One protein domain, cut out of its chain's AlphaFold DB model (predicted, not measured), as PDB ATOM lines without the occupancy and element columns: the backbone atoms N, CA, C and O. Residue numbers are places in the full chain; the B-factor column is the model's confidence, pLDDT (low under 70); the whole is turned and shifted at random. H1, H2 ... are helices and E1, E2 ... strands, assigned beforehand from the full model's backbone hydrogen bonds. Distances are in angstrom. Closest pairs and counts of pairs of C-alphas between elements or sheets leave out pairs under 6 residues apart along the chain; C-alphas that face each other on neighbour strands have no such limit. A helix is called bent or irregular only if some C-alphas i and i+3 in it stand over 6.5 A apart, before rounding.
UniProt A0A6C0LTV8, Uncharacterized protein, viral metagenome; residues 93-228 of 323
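What this domain is: This is residues 93 to 228 of the 323 residues of an uncharacterized protein of viral metagenome (UniProt A0A6C0LTV8). An elongated domain has a small two-strand hairpin, E1 and E2, at one end and, in its middle, H2 and H4 side by side with H3 running slantwise past both. H5, the longest helix, runs at about a right angle to H4 toward the other end, with the short H6 packed on it, while residues 198 to 206 stick out. The printed part has 136 residues, with two strands followed by seven helices in the order E1 E2 H1 H2 H3 H4 H5 H6 H7; the sheet, in the order E1 - E2, is antiparallel and the class is mostly helix. It is compact, with a radius of gyration of the C-alphas of 16.4 A, and spans 53 by 33 by 22 A.

Where its parts are: E1 is residues 103 to 106, with C-alpha 103 at (-22.588, -15.079, 35.873), and E2 is residues 109 to 112; each is 10.0 A long. H1, residues 115 to 118, is 5.1 A long. H2 is residues 125 to 135, 15.3 A; H3 is residues 144 to 153, 14.3 A; H4 is residues 166 to 177, 16.5 A. H5, residues 185 to 199, is 21.3 A long and irregular, with C-alphas 186 and 189 7.5 A apart. H6, residues 213 to 216, is 5.2 A long. H7, residues 225 to 228, is 5.5 A long and ends with C-alpha 228 at (-20.716, 20.428, 38.816).

How they stand to each other: E1 and E2 form a hairpin at 148 degrees, with N 104 and O 111 2.8 A apart and N 106 and O 109 3.0 A apart, both within hydrogen-bond range. H1 is close to but not clearly touching H2, the closest C-alphas being those of Tyr 117 and Cys 127, 5.9 A. H2 touches residues 167 to 171 of H4, the same way at a shallow tilt of 5 degrees; the closest C-alphas, of Glu 132 and Val 171, are 6.3 A apart. H2 and H3, a helical hairpin, only just touch, with 3 pairs of C-alphas within 8 A, the closest being Cys 135 and Cys 146, 5.8 A; they run opposite ways at a steep tilt of 44 degrees. H4 touches H5, about perpendicular at 86 degrees; the C-alphas of Cys 176 and Cys 187 are closest, 5.3 A. H5 touches H6 with residues 188 to 189 alone, the closest C-alphas being Cys 189 and Cys 215, 4.6 A. H7 touches no helix, but is close to H4 without clearly touching it, the C-alphas of Asp 169 and Ser 225 being closest at 6.6 A. In H2, H3 and H4 every O i to N i+4 pair is within hydrogen-bond range, in H5 9 of 11; H1, H6 and H7 are too short for such a pair.

The domain as a whole: The C-alphas farthest apart, of Asn 108 and Asn 202, are 55.7 A apart. The printed part has no cut, and the links H3 to H4 and H5 to H6 are long. The mean pLDDT of the printed part is 71.7; 55 residues are under 70, among them residues 97 to 126, 155 to 166 and 201 to 211.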
ATOM      1  N   GLU A  93     -18.246  -5.622  41.149       69.06
ATOM      2  CA  GLU A  93     -17.702  -5.213  39.850       69.06
ATOM      3  C   GLU A  93     -18.266  -5.997  38.647       69.06
ATOM      4  O   GLU A  93     -18.274  -5.490  37.530       69.06
ATOM      5  N   LYS A  94     -18.701  -7.252  38.843       70.81
ATOM      6  CA  LYS A  94     -19.155  -8.130  37.749       70.81
ATOM      7  C   LYS A  94     -20.671  -8.157  37.630       70.81
ATOM      8  O   LYS A  94     -21.183  -8.329  36.524       70.81
ATOM      9  N   CYS A  95     -21.363  -7.992  38.755       71.44
ATOM     10  CA  CYS A  95     -22.817  -8.048  38.824       71.44
ATOM     11  C   CYS A  95     -23.459  -6.662  38.705       71.44
ATOM     12  O   CYS A  95     -24.392  -6.495  37.926       71.44
ATOM     13  N   CYS A  96     -22.929  -5.670  39.418       71.94
ATOM     14  CA  CYS A  96     -23.389  -4.289  39.384       71.94
ATOM     15  C   CYS A  96     -22.643  -3.562  38.260       71.94
ATOM     16  O   CYS A  96     -21.764  -2.759  38.530       71.94
ATOM     17  N   THR A  97     -22.916  -3.915  37.001       68.12
ATOM     18  CA  THR A  97     -22.458  -3.164  35.817       68.12
ATOM     19  C   THR A  97     -23.630  -2.839  34.895       68.12
ATOM     20  O   THR A  97     -24.674  -3.492  34.960       68.12
ATOM     21  N   LEU A  98     -23.516  -1.809  34.045       60.75
ATOM     22  CA  LEU A  98     -24.572  -1.509  33.072       60.75
ATOM     23  C   LEU A  98     -24.662  -2.672  32.074       60.75
ATOM     24  O   LEU A  98     -23.668  -3.000  31.430       60.75
ATOM     25  N   GLY A  99     -25.829  -3.317  31.973       56.88
ATOM     26  CA  GLY A  99     -25.961  -4.571  31.220       56.88
ATOM     27  C   GLY A  99     -25.211  -5.749  31.858       56.88
ATOM     28  O   GLY A  99     -24.770  -6.647  31.143       56.88
ATOM     29  N   GLY A 100     -25.037  -5.719  33.185       59.00
ATOM     30  CA  GLY A 100     -24.140  -6.588  33.939       59.00
ATOM     31  C   GLY A 100     -24.338  -8.090  33.740       59.00
ATOM     32  O   GLY A 100     -25.405  -8.590  33.358       59.00
ATOM     33  N   ASN A 101     -23.261  -8.825  34.014       58.78
ATOM     34  CA  ASN A 101     -23.163 -10.235  33.675       58.78
ATOM     35  C   ASN A 101     -24.176 -11.086  34.447       58.78
ATOM     36  O   ASN A 101     -24.471 -10.867  35.620       58.78
ATOM     37  N   SER A 102     -24.684 -12.128  33.787       56.00
ATOM     38  CA  SER A 102     -25.549 -13.118  34.446       56.00
ATOM     39  C   SER A 102     -24.780 -14.014  35.414       56.00
ATOM     40  O   SER A 102     -25.363 -14.568  36.341       56.00
ATOM     41  N   TYR A 103     -23.483 -14.174  35.173       56.91
ATOM     42  CA  TYR A 103     -22.588 -15.079  35.873       56.91
ATOM     43  C   TYR A 103     -21.157 -14.554  35.790       56.91
ATOM     44  O   TYR A 103     -20.819 -13.772  34.903       56.91
ATOM     45  N   TYR A 104     -20.295 -15.021  36.681       56.91
ATOM     46  CA  TYR A 104     -18.875 -14.726  36.644       56.91
ATOM     47  C   TYR A 104     -18.031 -15.884  37.168       56.91
ATOM     48  O   TYR A 104     -18.508 -16.717  37.931       56.91
ATOM     49  N   ALA A 105     -16.765 -15.933  36.760       53.72
ATOM     50  CA  ALA A 105     -15.803 -16.898  37.275       53.72
ATOM     51  C   ALA A 105     -15.004 -16.307  38.447       53.72
ATOM     52  O   ALA A 105     -14.537 -15.163  38.377       53.72
ATOM     53  N   GLU A 106     -14.840 -17.097  39.506       53.34
ATOM     54  CA  GLU A 106     -13.997 -16.810  40.669       53.34
ATOM     55  C   GLU A 106     -13.472 -18.130  41.243       53.34
ATOM     56  O   GLU A 106     -14.247 -19.065  41.438       53.34
ATOM     57  N   ASN A 107     -12.161 -18.226  41.491       57.88
ATOM     58  CA  ASN A 107     -11.509 -19.431  42.025       57.88
ATOM     59  C   ASN A 107     -11.919 -20.721  41.279       57.88
ATOM     60  O   ASN A 107     -12.366 -21.691  41.890       57.88
ATOM     61  N   ASN A 108     -11.836 -20.704  39.942       48.44
ATOM     62  CA  ASN A 108     -12.245 -21.800  39.043       48.44
ATOM     63  C   ASN A 108     -13.705 -22.273  39.193       48.44
ATOM     64  O   ASN A 108     -14.065 -23.342  38.704       48.44
ATOM     65  N   THR A 109     -14.561 -21.469  39.823       43.03
ATOM     66  CA  THR A 109     -15.983 -21.761  40.011       43.03
ATOM     67  C   THR A 109     -16.817 -20.703  39.294       43.03
ATOM     68  O   THR A 109     -16.539 -19.508  39.395       43.03
ATOM     69  N   VAL A 110     -17.848 -21.129  38.557       51.03
ATOM     70  CA  VAL A 110     -18.821 -20.212  37.942       51.03
ATOM     71  C   VAL A 110     -19.906 -19.889  38.966       51.03
ATOM     72  O   VAL A 110     -20.592 -20.790  39.449       51.03
ATOM     73  N   LYS A 111     -20.062 -18.604  39.278       52.84
ATOM     74  CA  LYS A 111     -21.054 -18.052  40.202       52.84
ATOM     75  C   LYS A 111     -22.112 -17.260  39.436       52.84
ATOM     76  O   LYS A 111     -21.799 -16.635  38.425       52.84
ATOM     77  N   THR A 112     -23.355 -17.272  39.911       53.91
ATOM     78  CA  THR A 112     -24.475 -16.544  39.291       53.91
ATOM     79  C   THR A 112     -24.663 -15.196  39.989       53.91
ATOM     80  O   THR A 112     -24.647 -15.123  41.216       53.91
ATOM     81  N   CYS A 113     -24.844 -14.124  39.216       56.47
ATOM     82  CA  CYS A 113     -25.162 -12.806  39.765       56.47
ATOM     83  C   CYS A 113     -26.642 -12.731  40.163       56.47
ATOM     84  O   CYS A 113     -27.509 -13.132  39.379       56.47
ATOM     85  N   ASP A 114     -26.923 -12.188  41.352       58.34
ATOM     86  CA  ASP A 114     -28.289 -11.957  41.836       58.34
ATOM     87  C   ASP A 114     -29.073 -11.126  40.800       58.34
ATOM     88  O   ASP A 114     -28.607 -10.052  40.400       58.34
ATOM     89  N   PRO A 115     -30.246 -11.595  40.335       56.19
ATOM     90  CA  PRO A 115     -31.094 -10.853  39.405       56.19
ATOM     91  C   PRO A 115     -31.402  -9.416  39.853       56.19
ATOM     92  O   PRO A 115     -31.484  -8.523  39.008       56.19
ATOM     93  N   THR A 116     -31.501  -9.179  41.163       57.06
ATOM     94  CA  THR A 116     -31.733  -7.863  41.779       57.06
ATOM     95  C   THR A 116     -30.591  -6.886  41.496       57.06
ATOM     96  O   THR A 116     -30.835  -5.687  41.368       57.06
ATOM     97  N   TYR A 117     -29.358  -7.386  41.335       56.69
ATOM     98  CA  TYR A 117     -28.169  -6.574  41.045       56.69
ATOM     99  C   TYR A 117     -27.903  -6.366  39.548       56.69
ATOM    100  O   TYR A 117     -27.006  -5.611  39.191       56.69
ATOM    101  N   ARG A 118     -28.673  -7.018  38.664       58.25
ATOM    102  CA  ARG A 118     -28.415  -7.048  37.213       58.25
ATOM    103  C   ARG A 118     -29.265  -6.096  36.374       58.25
ATOM    104  O   ARG A 118     -28.820  -5.651  35.319       58.25
ATOM    105  N   ILE A 119     -30.519  -5.849  36.754       50.50
ATOM    106  CA  ILE A 119     -31.483  -5.170  35.868       50.50
ATOM    107  C   ILE A 119     -31.326  -3.659  35.994       50.50
ATOM    108  O   ILE A 119     -32.008  -3.090  36.827       50.50
ATOM    109  N   ASN A 120     -30.476  -3.014  35.183       49.97
ATOM    110  CA  ASN A 120     -30.462  -1.552  34.944       49.97
ATOM    111  C   ASN A 120     -30.665  -0.654  36.193       49.97
ATOM    112  O   ASN A 120     -31.157   0.463  36.080       49.97
ATOM    113  N   ASN A 121     -30.279  -1.130  37.380       51.91
ATOM    114  CA  ASN A 121     -30.689  -0.578  38.674       51.91
ATOM    115  C   ASN A 121     -29.476  -0.334  39.558       51.91
ATOM    116  O   ASN A 121     -29.453  -0.628  40.746       51.91
ATOM    117  N   TRP A 122     -28.465   0.297  38.992       54.59
ATOM    118  CA  TRP A 122     -27.503   1.018  39.813       54.59
ATOM    119  C   TRP A 122     -28.171   2.105  40.685       54.59
ATOM    120  O   TRP A 122     -27.624   2.473  41.716       54.59
ATOM    121  N   GLY A 123     -29.374   2.567  40.304       49.00
ATOM    122  CA  GLY A 123     -30.249   3.407  41.129       49.00
ATOM    123  C   GLY A 123     -31.021   2.654  42.225       49.00
ATOM    124  O   GLY A 123     -31.722   3.286  43.010       49.00
ATOM    125  N   ASN A 124     -30.912   1.323  42.315       56.59
ATOM    126  CA  ASN A 124     -31.368   0.587  43.491       56.59
ATOM    127  C   ASN A 124     -30.285   0.694  44.573       56.59
ATOM    128  O   ASN A 124     -29.124   0.351  44.330       56.59
ATOM    129  N   ASN A 125     -30.683   1.126  45.776       60.22
ATOM    130  CA  ASN A 125     -29.827   1.299  46.956       60.22
ATOM    131  C   ASN A 125     -28.846   0.139  47.181       60.22
ATOM    132  O   ASN A 125     -27.756   0.346  47.712       60.22
ATOM    133  N   THR A 126     -29.221  -1.081  46.795       63.47
ATOM    134  CA  THR A 126     -28.392  -2.263  47.002       63.47
ATOM    135  C   THR A 126     -27.137  -2.281  46.116       63.47
ATOM    136  O   THR A 126     -26.050  -2.500  46.641       63.47
ATOM    137  N   CYS A 127     -27.228  -1.982  44.811       72.19
ATOM    138  CA  CYS A 127     -26.043  -1.903  43.939       72.19
ATOM    139  C   CYS A 127     -25.121  -0.751  44.344       72.19
ATOM    140  O   CYS A 127     -23.901  -0.916  44.352       72.19
ATOM    141  N   ASP A 128     -25.709   0.383  44.722       74.31
ATOM    142  CA  ASP A 128     -24.978   1.587  45.112       74.31
ATOM    143  C   ASP A 128     -24.120   1.353  46.370       74.31
ATOM    144  O   ASP A 128     -22.947   1.713  46.404       74.31
ATOM    145  N   GLN A 129     -24.653   0.642  47.372       75.62
ATOM    146  CA  GLN A 129     -23.901   0.243  48.572       75.62
ATOM    147  C   GLN A 129     -22.727  -0.696  48.269       75.62
ATOM    148  O   GLN A 129     -21.634  -0.536  48.817       75.62
ATOM    149  N   TYR A 130     -22.933  -1.693  47.404       76.50
ATOM    150  CA  TYR A 130     -21.861  -2.618  47.029       76.50
ATOM    151  C   TYR A 130     -20.752  -1.920  46.247       76.50
ATOM    152  O   TYR A 130     -19.572  -2.197  46.473       76.50
ATOM    153  N   MET A 131     -21.124  -1.004  45.357       81.31
ATOM    154  CA  MET A 131     -20.187  -0.254  44.527       81.31
ATOM    155  C   MET A 131     -19.433   0.790  45.332       81.31
ATOM    156  O   MET A 131     -18.222   0.890  45.179       81.31
ATOM    157  N   GLU A 132     -20.084   1.450  46.290       84.19
ATOM    158  CA  GLU A 132     -19.402   2.281  47.281       84.19
ATOM    159  C   GLU A 132     -18.292   1.490  47.992       84.19
ATOM    160  O   GLU A 132     -17.133   1.914  48.019       84.19
ATOM    161  N   LYS A 133     -18.626   0.311  48.536       83.06
ATOM    162  CA  LYS A 133     -17.658  -0.528  49.253       83.06
ATOM    163  C   LYS A 133     -16.533  -1.008  48.338       83.06
ATOM    164  O   LYS A 133     -15.377  -0.987  48.748       83.06
ATOM    165  N   PHE A 134     -16.858  -1.436  47.120       85.12
ATOM    166  CA  PHE A 134     -15.877  -1.904  46.144       85.12
ATOM    167  C   PHE A 134     -14.931  -0.781  45.702       85.12
ATOM    168  O   PHE A 134     -13.718  -0.968  45.740       85.12
ATOM    169  N   CYS A 135     -15.458   0.394  45.355       88.00
ATOM    170  CA  CYS A 135     -14.669   1.520  44.854       88.00
ATOM    171  C   CYS A 135     -13.801   2.183  45.932       88.00
ATOM    172  O   CYS A 135     -12.765   2.752  45.596       88.00
ATOM    173  N   LYS A 136     -14.158   2.063  47.220       89.38
ATOM    174  CA  LYS A 136     -13.311   2.501  48.348       89.38
ATOM    175  C   LYS A 136     -12.091   1.607  48.589       89.38
ATOM    176  O   LYS A 136     -11.163   2.022  49.289       89.38
ATOM    177  N   GLN A 137     -12.068   0.380  48.070       84.81
ATOM    178  CA  GLN A 137     -10.985  -0.568  48.340       84.81
ATOM    179  C   GLN A 137      -9.771  -0.313  47.443       84.81
ATOM    180  O   GLN A 137      -9.870  -0.366  46.220       84.81
ATOM    181  N   GLY A 138      -8.609  -0.086  48.063       83.62
ATOM    182  CA  GLY A 138      -7.333   0.081  47.361       83.62
ATOM    183  C   GLY A 138      -7.423   1.080  46.203       83.62
ATOM    184  O   GLY A 138      -7.818   2.226  46.395       83.62
ATOM    185  N   ASN A 139      -7.096   0.605  44.998       86.06
ATOM    186  CA  ASN A 139      -7.110   1.384  43.756       86.06
ATOM    187  C   ASN A 139      -8.352   1.127  42.885       86.06
ATOM    188  O   ASN A 139      -8.368   1.500  41.709       86.06
ATOM    189  N   ASN A 140      -9.392   0.491  43.432       86.88
ATOM    190  CA  ASN A 140     -10.559   0.084  42.651       86.88
ATOM    191  C   ASN A 140     -11.316   1.272  42.058       86.88
ATOM    192  O   ASN A 140     -11.889   1.129  40.982       86.88
ATOM    193  N   LEU A 141     -11.263   2.455  42.682       90.88
ATOM    194  CA  LEU A 141     -11.854   3.683  42.141       90.88
ATOM    195  C   LEU A 141     -11.464   3.955  40.675       90.88
ATOM    196  O   LEU A 141     -12.259   4.490  39.903       90.88
ATOM    197  N   PHE A 142     -10.248   3.579  40.281       90.69
ATOM    198  CA  PHE A 142      -9.700   3.852  38.948       90.69
ATOM    199  C   PHE A 142     -10.007   2.745  37.929       90.69
ATOM    200  O   PHE A 142      -9.589   2.823  36.776       90.69
ATOM    201  N   THR A 143     -10.741   1.709  38.337       87.31
ATOM    202  CA  THR A 143     -11.163   0.616  37.456       87.31
ATOM    203  C   THR A 143     -12.372   1.016  36.611       87.31
ATOM    204  O   THR A 143     -13.162   1.892  36.975       87.31
ATOM    205  N   THR A 144     -12.552   0.340  35.474       83.38
ATOM    206  CA  THR A 144     -13.685   0.567  34.563       83.38
ATOM    207  C   THR A 144     -15.057   0.492  35.256       83.38
ATOM    208  O   THR A 144     -15.864   1.389  35.008       83.38
ATOM    209  N   PRO A 145     -15.342  -0.482  36.149       79.50
ATOM    210  CA  PRO A 145     -16.631  -0.558  36.845       79.50
ATOM    211  C   PRO A 145     -16.936   0.673  37.705       79.50
ATOM    212  O   PRO A 145     -18.046   1.200  37.652       79.50
ATOM    213  N   CYS A 146     -15.950   1.181  38.452       84.56
ATOM    214  CA  CYS A 146     -16.118   2.387  39.265       84.56
ATOM    215  C   CYS A 146     -16.271   3.641  38.405       84.56
ATOM    216  O   CYS A 146     -17.135   4.468  38.687       84.56
ATOM    217  N   ARG A 147     -15.512   3.750  37.308       85.12
ATOM    218  CA  ARG A 147     -15.663   4.854  36.350       85.12
ATOM    219  C   ARG A 147     -17.066   4.875  35.740       85.12
ATOM    220  O   ARG A 147     -17.685   5.928  35.687       85.12
ATOM    221  N   GLN A 148     -17.591   3.720  35.327       79.62
ATOM    222  CA  GLN A 148     -18.952   3.608  34.793       79.62
ATOM    223  C   GLN A 148     -20.009   3.987  35.833       79.62
ATOM    224  O   GLN A 148     -20.936   4.730  35.509       79.62
ATOM    225  N   TRP A 149     -19.861   3.517  37.074       80.62
ATOM    226  CA  TRP A 149     -20.756   3.870  38.175       80.62
ATOM    227  C   TRP A 149     -20.787   5.383  38.425       80.62
ATOM    228  O   TRP A 149     -21.862   5.979  38.425       80.62
ATOM    229  N   ILE A 150     -19.614   6.016  38.535       82.62
ATOM    230  CA  ILE A 150     -19.484   7.464  38.741       82.62
ATOM    231  C   ILE A 150     -20.114   8.226  37.579       82.62
ATOM    232  O   ILE A 150     -21.016   9.021  37.805       82.62
ATOM    233  N   THR A 151     -19.722   7.948  36.332       77.38
ATOM    234  CA  THR A 151     -20.255   8.659  35.156       77.38
ATOM    235  C   THR A 151     -21.774   8.532  35.023       77.38
ATOM    236  O   THR A 151     -22.420   9.438  34.503       77.38
ATOM    237  N   THR A 152     -22.359   7.424  35.486       74.31
ATOM    238  CA  THR A 152     -23.804   7.191  35.359       74.31
ATOM    239  C   THR A 152     -24.613   7.889  36.461       74.31
ATOM    240  O   THR A 152     -25.708   8.370  36.178       74.31
ATOM    241  N   PHE A 153     -24.102   7.960  37.698       73.19
ATOM    242  CA  PHE A 153     -24.873   8.411  38.876       73.19
ATOM    243  C   PHE A 153     -24.385   9.700  39.510       73.19
ATOM    244  O   PHE A 153     -25.052  10.248  40.386       73.19
ATOM    245  N   GLN A 154     -23.238  10.203  39.081       72.88
ATOM    246  CA  GLN A 154     -22.798  11.509  39.496       72.88
ATOM    247  C   GLN A 154     -23.703  12.572  38.860       72.88
ATOM    248  O   GLN A 154     -23.847  12.603  37.634       72.88
ATOM    249  N   PRO A 155     -24.329  13.448  39.660       60.97
ATOM    250  CA  PRO A 155     -25.161  14.508  39.116       60.97
ATOM    251  C   PRO A 155     -24.324  15.444  38.243       60.97
ATOM    252  O   PRO A 155     -23.369  16.063  38.705       60.97
ATOM    253  N   THR A 156     -24.718  15.557  36.977       58.88
ATOM    254  CA  THR A 156     -24.289  16.624  36.066       58.88
ATOM    255  C   THR A 156     -25.368  17.708  36.024       58.88
ATOM    256  O   THR A 156     -26.508  17.460  36.424       58.88
ATOM    257  N   GLU A 157     -25.051  18.904  35.513       50.88
ATOM    258  CA  GLU A 157     -26.018  20.014  35.363       50.88
ATOM    259  C   GLU A 157     -27.324  19.611  34.654       50.88
ATOM    260  O   GLU A 157     -28.373  20.208  34.895       50.88
ATOM    261  N   ASN A 158     -27.275  18.553  33.840       41.31
ATOM    262  CA  ASN A 158     -28.381  18.083  33.012       41.31
ATOM    263  C   ASN A 158     -29.226  16.961  33.644       41.31
ATOM    264  O   ASN A 158     -30.248  16.601  33.070       41.31
ATOM    265  N   ASN A 159     -28.850  16.415  34.810       47.50
ATOM    266  CA  ASN A 159     -29.556  15.290  35.441       47.50
ATOM    267  C   ASN A 159     -29.922  15.607  36.903       47.50
ATOM    268  O   ASN A 159     -29.240  15.211  37.850       47.50
ATOM    269  N   LYS A 160     -31.035  16.332  37.096       42.94
ATOM    270  CA  LYS A 160     -31.584  16.673  38.426       42.94
ATOM    271  C   LYS A 160     -32.004  15.450  39.256       42.94
ATOM    272  O   LYS A 160     -32.035  15.558  40.481       42.94
ATOM    273  N   ASP A 161     -32.239  14.303  38.621       43.28
ATOM    274  CA  ASP A 161     -32.676  13.068  39.288       43.28
ATOM    275  C   ASP A 161     -31.536  12.313  40.000       43.28
ATOM    276  O   ASP A 161     -31.784  11.456  40.843       43.28
ATOM    277  N   ALA A 162     -30.273  12.686  39.757       45.19
ATOM    278  CA  ALA A 162     -29.096  12.105  40.414       45.19
ATOM    279  C   ALA A 162     -28.779  12.721  41.799       45.19
ATOM    280  O   ALA A 162     -27.779  12.378  42.429       45.19
ATOM    281  N   ARG A 163     -29.639  13.612  42.320       43.69
ATOM    282  CA  ARG A 163     -29.470  14.287  43.628       43.69
ATOM    283  C   ARG A 163     -29.511  13.363  44.858       43.69
ATOM    284  O   ARG A 163     -29.376  13.859  45.972       43.69
ATOM    285  N   VAL A 164     -29.690  12.052  44.687       47.69
ATOM    286  CA  VAL A 164     -29.897  11.108  45.799       47.69
ATOM    287  C   VAL A 164     -28.612  10.402  46.265       47.69
ATOM    288  O   VAL A 164     -28.554   9.972  47.415       47.69
ATOM    289  N   ASN A 165     -27.526  10.358  45.481       55.12
ATOM    290  CA  ASN A 165     -26.362   9.527  45.836       55.12
ATOM    291  C   ASN A 165     -25.143  10.324  46.322       55.12
ATOM    292  O   ASN A 165     -24.091  10.349  45.685       55.12
ATOM    293  N   GLY A 166     -25.228  10.864  47.544       60.69
ATOM    294  CA  GLY A 166     -24.063  11.366  48.299       60.69
ATOM    295  C   GLY A 166     -22.958  10.316  48.544       60.69
ATOM    296  O   GLY A 166     -21.884  10.645  49.049       60.69
ATOM    297  N   ARG A 167     -23.188   9.050  48.163       77.75
ATOM    298  CA  ARG A 167     -22.197   7.970  48.212       77.75
ATOM    299  C   ARG A 167     -21.035   8.203  47.257       77.75
ATOM    300  O   ARG A 167     -19.902   7.996  47.671       77.75
ATOM    301  N   ILE A 168     -21.279   8.669  46.028       84.56
ATOM    302  CA  ILE A 168     -20.194   8.926  45.063       84.56
ATOM    303  C   ILE A 168     -19.258   9.999  45.601       84.56
ATOM    304  O   ILE A 168     -18.055   9.773  45.671       84.56
ATOM    305  N   ASP A 169     -19.807  11.122  46.064       85.69
ATOM    306  CA  ASP A 169     -19.016  12.192  46.670       85.69
ATOM    307  C   ASP A 169     -18.207  11.680  47.866       85.69
ATOM    308  O   ASP A 169     -17.024  11.989  47.977       85.69
ATOM    309  N   SER A 170     -18.801  10.838  48.723       87.56
ATOM    310  CA  SER A 170     -18.080  10.205  49.834       87.56
ATOM    311  C   SER A 170     -16.919   9.328  49.359       87.56
ATOM    312  O   SER A 170     -15.840   9.412  49.937       87.56
ATOM    313  N   VAL A 171     -17.115   8.493  48.331       90.94
ATOM    314  CA  VAL A 171     -16.048   7.648  47.763       90.94
ATOM    315  C   VAL A 171     -14.938   8.510  47.175       90.94
ATOM    316  O   VAL A 171     -13.767   8.267  47.443       90.94
ATOM    317  N   LEU A 172     -15.312   9.507  46.377       91.31
ATOM    318  CA  LEU A 172     -14.390  10.408  45.706       91.31
ATOM    319  C   LEU A 172     -13.536  11.184  46.711       91.31
ATOM    320  O   LEU A 172     -12.314  11.195  46.589       91.31
ATOM    321  N   LEU A 173     -14.161  11.773  47.732       90.06
ATOM    322  CA  LEU A 173     -13.459  12.488  48.797       90.06
ATOM    323  C   LEU A 173     -12.549  11.557  49.602       90.06
ATOM    324  O   LEU A 173     -11.386  11.888  49.810       90.06
ATOM    325  N   ASP A 174     -13.047  10.389  50.015       91.81
ATOM    326  CA  ASP A 174     -12.268   9.413  50.783       91.81
ATOM    327  C   ASP A 174     -11.041   8.941  49.996       91.81
ATOM    328  O   ASP A 174      -9.909   9.144  50.422       91.81
ATOM    329  N   VAL A 175     -11.233   8.374  48.807       93.94
ATOM    330  CA  VAL A 175     -10.142   7.749  48.052       93.94
ATOM    331  C   VAL A 175      -9.140   8.775  47.519       93.94
ATOM    332  O   VAL A 175      -7.940   8.501  47.556       93.94
ATOM    333  N   CYS A 176      -9.591   9.944  47.049       92.19
ATOM    334  CA  CYS A 176      -8.686  10.977  46.536       92.19
ATOM    335  C   CYS A 176      -7.958  11.765  47.631       92.19
ATOM    336  O   CYS A 176      -6.945  12.390  47.334       92.19
ATOM    337  N   SER A 177      -8.431  11.723  48.882       89.88
ATOM    338  CA  SER A 177      -7.701  12.280  50.030       89.88
ATOM    339  C   SER A 177      -6.516  11.421  50.482       89.88
ATOM    340  O   SER A 177      -5.667  11.895  51.237       89.88
ATOM    341  N   ARG A 178      -6.428  10.164  50.026       91.44
ATOM    342  CA  ARG A 178      -5.328   9.266  50.396       91.44
ATOM    343  C   ARG A 178      -4.045   9.687  49.689       91.44
ATOM    344  O   ARG A 178      -4.057   9.997  48.495       91.44
ATOM    345  N   SER A 179      -2.931   9.672  50.414       89.25
ATOM    346  CA  SER A 179      -1.647  10.173  49.915       89.25
ATOM    347  C   SER A 179      -1.161   9.414  48.677       89.25
ATOM    348  O   SER A 179      -0.590  10.023  47.775       89.25
ATOM    349  N   GLU A 180      -1.460   8.117  48.569       89.75
ATOM    350  CA  GLU A 180      -1.136   7.293  47.401       89.75
ATOM    351  C   GLU A 180      -1.910   7.673  46.124       89.75
ATOM    352  O   GLU A 180      -1.493   7.318  45.019       89.75
ATOM    353  N   ASN A 181      -3.021   8.406  46.254       89.44
ATOM    354  CA  ASN A 181      -3.888   8.802  45.144       89.44
ATOM    355  C   ASN A 181      -3.829  10.298  44.826       89.44
ATOM    356  O   ASN A 181      -4.301  10.703  43.764       89.44
ATOM    357  N   ALA A 182      -3.224  11.111  45.695       85.19
ATOM    358  CA  ALA A 182      -3.183  12.566  45.554       85.19
ATOM    359  C   ALA A 182      -2.518  13.042  44.245       85.19
ATOM    360  O   ALA A 182      -2.847  14.106  43.723       85.19
ATOM    361  N   SER A 183      -1.601  12.247  43.685       87.88
ATOM    362  CA  SER A 183      -0.898  12.549  42.432       87.88
ATOM    363  C   SER A 183      -1.604  12.043  41.169       87.88
ATOM    364  O   SER A 183      -1.153  12.339  40.060       87.88
ATOM    365  N   LYS A 184      -2.701  11.283  41.297       89.94
ATOM    366  CA  LYS A 184      -3.438  10.754  40.142       89.94
ATOM    367  C   LYS A 184      -4.206  11.867  39.439       89.94
ATOM    368  O   LYS A 184      -4.864  12.680  40.090       89.94
ATOM    369  N   SER A 185      -4.178  11.868  38.106       89.12
ATOM    370  CA  SER A 185      -4.896  12.860  37.294       89.12
ATOM    371  C   SER A 185      -6.398  12.834  37.567       89.12
ATOM    372  O   SER A 185      -7.019  13.887  37.675       89.12
ATOM    373  N   GLU A 186      -6.977  11.655  37.812       90.94
ATOM    374  CA  GLU A 186      -8.398  11.538  38.147       90.94
ATOM    375  C   GLU A 186      -8.773  12.212  39.474       90.94
ATOM    376  O   GLU A 186      -9.908  12.639  39.644       90.94
ATOM    377  N   CYS A 187      -7.838  12.354  40.414       91.38
ATOM    378  CA  CYS A 187      -8.082  13.013  41.699       91.38
ATOM    379  C   CYS A 187      -7.718  14.503  41.695       91.38
ATOM    380  O   CYS A 187      -7.962  15.202  42.681       91.38
ATOM    381  N   ALA A 188      -7.162  15.017  40.597       88.25
ATOM    382  CA  ALA A 188      -6.506  16.317  40.574       88.25
ATOM    383  C   ALA A 188      -7.439  17.496  40.897       88.25
ATOM    384  O   ALA A 188      -7.000  18.463  41.518       88.25
ATOM    385  N   CYS A 189      -8.716  17.423  40.510       86.62
ATOM    386  CA  CYS A 189      -9.698  18.450  40.860       86.62
ATOM    387  C   CYS A 189     -10.065  18.417  42.352       86.62
ATOM    388  O   CYS A 189     -10.102  19.461  42.997       86.62
ATOM    389  N   ILE A 190     -10.285  17.227  42.919       88.62
ATOM    390  CA  ILE A 190     -10.663  17.056  44.328       88.62
ATOM    391  C   ILE A 190      -9.536  17.507  45.254       88.62
ATOM    392  O   ILE A 190      -9.783  18.258  46.195       88.62
ATOM    393  N   VAL A 191      -8.302  17.092  44.962       88.62
ATOM    394  CA  VAL A 191      -7.114  17.469  45.740       88.62
ATOM    395  C   VAL A 191      -6.932  18.982  45.723       88.62
ATOM    396  O   VAL A 191      -6.916  19.612  46.776       88.62
ATOM    397  N   ALA A 192      -6.910  19.582  44.531       83.31
ATOM    398  CA  ALA A 192      -6.746  21.023  44.401       83.31
ATOM    399  C   ALA A 192      -7.903  21.797  45.058       83.31
ATOM    400  O   ALA A 192      -7.690  22.860  45.636       83.31
ATOM    401  N   ALA A 193      -9.129  21.266  45.025       81.38
ATOM    402  CA  ALA A 193     -10.260  21.882  45.701       81.38
ATOM    403  C   ALA A 193     -10.131  21.866  47.231       81.38
ATOM    404  O   ALA A 193     -10.445  22.865  47.881       81.38
ATOM    405  N   ASN A 194      -9.655  20.757  47.797       81.50
ATOM    406  CA  ASN A 194      -9.408  20.641  49.231       81.50
ATOM    407  C   ASN A 194      -8.286  21.589  49.680       81.50
ATOM    408  O   ASN A 194      -8.476  22.318  50.651       81.50
ATOM    409  N   GLU A 195      -7.190  21.681  48.920       83.06
ATOM    410  CA  GLU A 195      -6.094  22.630  49.181       83.06
ATOM    411  C   GLU A 195      -6.581  24.089  49.202       83.06
ATOM    412  O   GLU A 195      -6.212  24.867  50.085       83.06
ATOM    413  N   GLN A 196      -7.447  24.483  48.259       77.69
ATOM    414  CA  GLN A 196      -8.006  25.840  48.246       77.69
ATOM    415  C   GLN A 196      -8.909  26.111  49.451       77.69
ATOM    416  O   GLN A 196      -8.885  27.213  49.996       77.69
ATOM    417  N   LYS A 197      -9.688  25.116  49.889       76.31
ATOM    418  CA  LYS A 197     -10.549  25.243  51.069       76.31
ATOM    419  C   LYS A 197      -9.735  25.399  52.355       76.31
ATOM    420  O   LYS A 197     -10.129  26.178  53.218       76.31
ATOM    421  N   GLU A 198      -8.612  24.696  52.475       77.81
ATOM    422  CA  GLU A 198      -7.684  24.852  53.603       77.81
ATOM    423  C   GLU A 198      -7.010  26.225  53.595       77.81
ATOM    424  O   GLU A 198      -6.926  26.886  54.630       77.81
ATOM    425  N   LYS A 199      -6.573  26.687  52.418       77.00
ATOM    426  CA  LYS A 199      -5.902  27.981  52.270       77.00
ATOM    427  C   LYS A 199      -6.849  29.168  52.470       77.00
ATOM    428  O   LYS A 199      -6.436  30.207  52.981       77.00
ATOM    429  N   TYR A 200      -8.110  29.018  52.077       73.00
ATOM    430  CA  TYR A 200      -9.115  30.075  52.112       73.00
ATOM    431  C   TYR A 200     -10.450  29.541  52.662       73.00
ATOM    432  O   TYR A 200     -11.422  29.373  51.918       73.00
ATOM    433  N   PRO A 201     -10.551  29.323  53.985       65.81
ATOM    434  CA  PRO A 201     -11.739  28.738  54.618       65.81
ATOM    435  C   PRO A 201     -13.015  29.582  54.449       65.81
ATOM    436  O   PRO A 201     -14.121  29.068  54.600       65.81
ATOM    437  N   ASN A 202     -12.871  30.862  54.086       60.41
ATOM    438  CA  ASN A 202     -13.969  31.808  53.883       60.41
ATOM    439  C   ASN A 202     -14.481  31.884  52.432       60.41
ATOM    440  O   ASN A 202     -15.337  32.716  52.149       60.41
ATOM    441  N   LEU A 203     -14.022  31.019  51.516       59.88
ATOM    442  CA  LEU A 203     -14.495  30.946  50.117       59.88
ATOM    443  C   LEU A 203     -15.958  30.478  49.954       59.88
ATOM    444  O   LEU A 203     -16.366  30.066  48.865       59.88
ATOM    445  N   ASN A 204     -16.763  30.532  51.016       51.12
ATOM    446  CA  ASN A 204     -18.174  30.168  51.009       51.12
ATOM    447  C   ASN A 204     -18.918  30.943  49.910       51.12
ATOM    448  O   ASN A 204     -19.256  32.112  50.075       51.12
ATOM    449  N   GLY A 205     -19.175  30.274  48.785       53.12
ATOM    450  CA  GLY A 205     -19.952  30.809  47.668       53.12
ATOM    451  C   GLY A 205     -19.239  30.830  46.317       53.12
ATOM    452  O   GLY A 205     -19.937  30.916  45.311       53.12
ATOM    453  N   ILE A 206     -17.906  30.699  46.258       57.59
ATOM    454  CA  ILE A 206     -17.197  30.568  44.974       57.59
ATOM    455  C   ILE A 206     -17.066  29.081  44.640       57.59
ATOM    456  O   ILE A 206     -16.400  28.345  45.374       57.59
ATOM    457  N   PRO A 207     -17.684  28.605  43.546       66.06
ATOM    458  CA  PRO A 207     -17.545  27.216  43.156       66.06
ATOM    459  C   PRO A 207     -16.086  26.943  42.766       66.06
ATOM    460  O   PRO A 207     -15.515  27.622  41.917       66.06
ATOM    461  N   VAL A 208     -15.461  25.958  43.409       65.94
ATOM    462  CA  VAL A 208     -14.022  25.665  43.279       65.94
ATOM    463  C   VAL A 208     -13.611  25.287  41.850       65.94
ATOM    464  O   VAL A 208     -12.496  25.572  41.414       65.94
ATOM    465  N   GLN A 209     -14.553  24.737  41.083       63.41
ATOM    466  CA  GLN A 209     -14.432  24.489  39.655       63.41
ATOM    467  C   GLN A 209     -14.153  25.771  38.862       63.41
ATOM    468  O   GLN A 209     -13.505  25.684  37.834       63.41
ATOM    469  N   CYS A 210     -14.542  26.954  39.346       65.12
ATOM    470  CA  CYS A 210     -14.305  28.232  38.668       65.12
ATOM    471  C   CYS A 210     -12.903  28.793  38.898       65.12
ATOM    472  O   CYS A 210     -12.489  29.716  38.205       65.12
ATOM    473  N   MET A 211     -12.172  28.247  39.869       64.50
ATOM    474  CA  MET A 211     -10.825  28.702  40.214       64.50
ATOM    475  C   MET A 211      -9.741  27.768  39.673       64.50
ATOM    476  O   MET A 211      -8.580  28.155  39.571       64.50
ATOM    477  N   LEU A 212     -10.096  26.521  39.350       73.06
ATOM    478  CA  LEU A 212      -9.130  25.465  39.085       73.06
ATOM    479  C   LEU A 212      -9.251  24.940  37.656       73.06
ATOM    480  O   LEU A 212     -10.158  24.179  37.322       73.06
ATOM    481  N   ASN A 213      -8.251  25.261  36.831       70.44
ATOM    482  CA  ASN A 213      -8.143  24.781  35.449       70.44
ATOM    483  C   ASN A 213      -8.208  23.246  35.352       70.44
ATOM    484  O   ASN A 213      -8.826  22.706  34.439       70.44
ATOM    485  N   LYS A 214      -7.613  22.548  36.331       71.44
ATOM    486  CA  LYS A 214      -7.642  21.081  36.434       71.44
ATOM    487  C   LYS A 214      -9.047  20.524  36.655       71.44
ATOM    488  O   LYS A 214      -9.305  19.393  36.286       71.44
ATOM    489  N   CYS A 215      -9.953  21.299  37.246       73.44
ATOM    490  CA  CYS A 215     -11.348  20.903  37.335       73.44
ATOM    491  C   CYS A 215     -12.027  21.065  35.981       73.44
ATOM    492  O   CYS A 215     -12.615  20.103  35.518       73.44
ATOM    493  N   ILE A 216     -11.924  22.225  35.325       69.88
ATOM    494  CA  ILE A 216     -12.678  22.539  34.096       69.88
ATOM    495  C   ILE A 216     -12.191  21.739  32.885       69.88
ATOM    496  O   ILE A 216     -13.007  21.154  32.173       69.88
ATOM    497  N   ASN A 217     -10.879  21.727  32.657       70.75
ATOM    498  CA  ASN A 217     -10.278  21.345  31.379       70.75
ATOM    499  C   ASN A 217      -9.668  19.936  31.368       70.75
ATOM    500  O   ASN A 217      -9.186  19.503  30.325       70.75
ATOM    501  N   ASP A 218      -9.702  19.216  32.492       79.25
ATOM    502  CA  ASP A 218      -9.329  17.802  32.542       79.25
ATOM    503  C   ASP A 218     -10.597  16.928  32.573       79.25
ATOM    504  O   ASP A 218     -11.252  16.823  33.613       79.25
ATOM    505  N   PRO A 219     -10.984  16.300  31.447       75.19
ATOM    506  CA  PRO A 219     -12.158  15.433  31.399       75.19
ATOM    507  C   PRO A 219     -11.967  14.120  32.174       75.19
ATOM    508  O   PRO A 219     -12.946  13.414  32.415       75.19
ATOM    509  N   ALA A 220     -10.732  13.763  32.545       80.50
ATOM    510  CA  ALA A 220     -10.454  12.581  33.350       80.50
ATOM    511  C   ALA A 220     -10.562  12.857  34.858       80.50
ATOM    512  O   ALA A 220     -10.711  11.902  35.624       80.50
ATOM    513  N   ALA A 221     -10.503  14.126  35.281       87.50
ATOM    514  CA  ALA A 221     -10.595  14.518  36.679       87.50
ATOM    515  C   ALA A 221     -12.019  14.337  37.222       87.50
ATOM    516  O   ALA A 221     -12.984  14.925  36.728       87.50
ATOM    517  N   TYR A 222     -12.142  13.552  38.290       87.88
ATOM    518  CA  TYR A 222     -13.367  13.438  39.063       87.88
ATOM    519  C   TYR A 222     -13.685  14.760  39.751       87.88
ATOM    520  O   TYR A 222     -12.800  15.485  40.205       87.88
ATOM    521  N   ARG A 223     -14.977  15.048  39.862       84.56
ATOM    522  CA  ARG A 223     -15.514  16.217  40.559       84.56
ATOM    523  C   ARG A 223     -16.552  15.716  41.555       84.56
ATOM    524  O   ARG A 223     -17.115  14.663  41.319       84.56
ATOM    525  N   THR A 224     -16.827  16.399  42.656       82.19
ATOM    526  CA  THR A 224     -17.989  16.097  43.515       82.19
ATOM    527  C   THR A 224     -19.251  16.744  42.950       82.19
ATOM    528  O   THR A 224     -19.167  17.664  42.139       82.19
ATOM    529  N   SER A 225     -20.436  16.329  43.396       77.00
ATOM    530  CA  SER A 225     -21.720  16.899  42.955       77.00
ATOM    531  C   SER A 225     -21.774  18.431  43.057       77.00
ATOM    532  O   SER A 225     -22.204  19.114  42.129       77.00
ATOM    533  N   SER A 226     -21.256  18.995  44.152       73.62
ATOM    534  CA  SER A 226     -21.158  20.445  44.374       73.62
ATOM    535  C   SER A 226     -20.262  21.164  43.354       73.62
ATOM    536  O   SER A 226     -20.477  22.344  43.055       73.62
ATOM    537  N   GLN A 227     -19.295  20.449  42.779       75.31
ATOM    538  CA  GLN A 227     -18.325  20.952  41.808       75.31
ATOM    539  C   GLN A 227     -18.838  20.913  40.358       75.31
ATOM    540  O   GLN A 227     -18.172  21.432  39.463       75.31
ATOM    541  N   PHE A 228     -20.023  20.343  40.110       71.81
ATOM    542  CA  PHE A 228     -20.716  20.428  38.816       71.81
ATOM    543  C   PHE A 228     -21.623  21.655  38.696       71.81
ATOM    544  O   PHE A 228     -22.335  21.780  37.712       71.81
TER     545      PHE A 228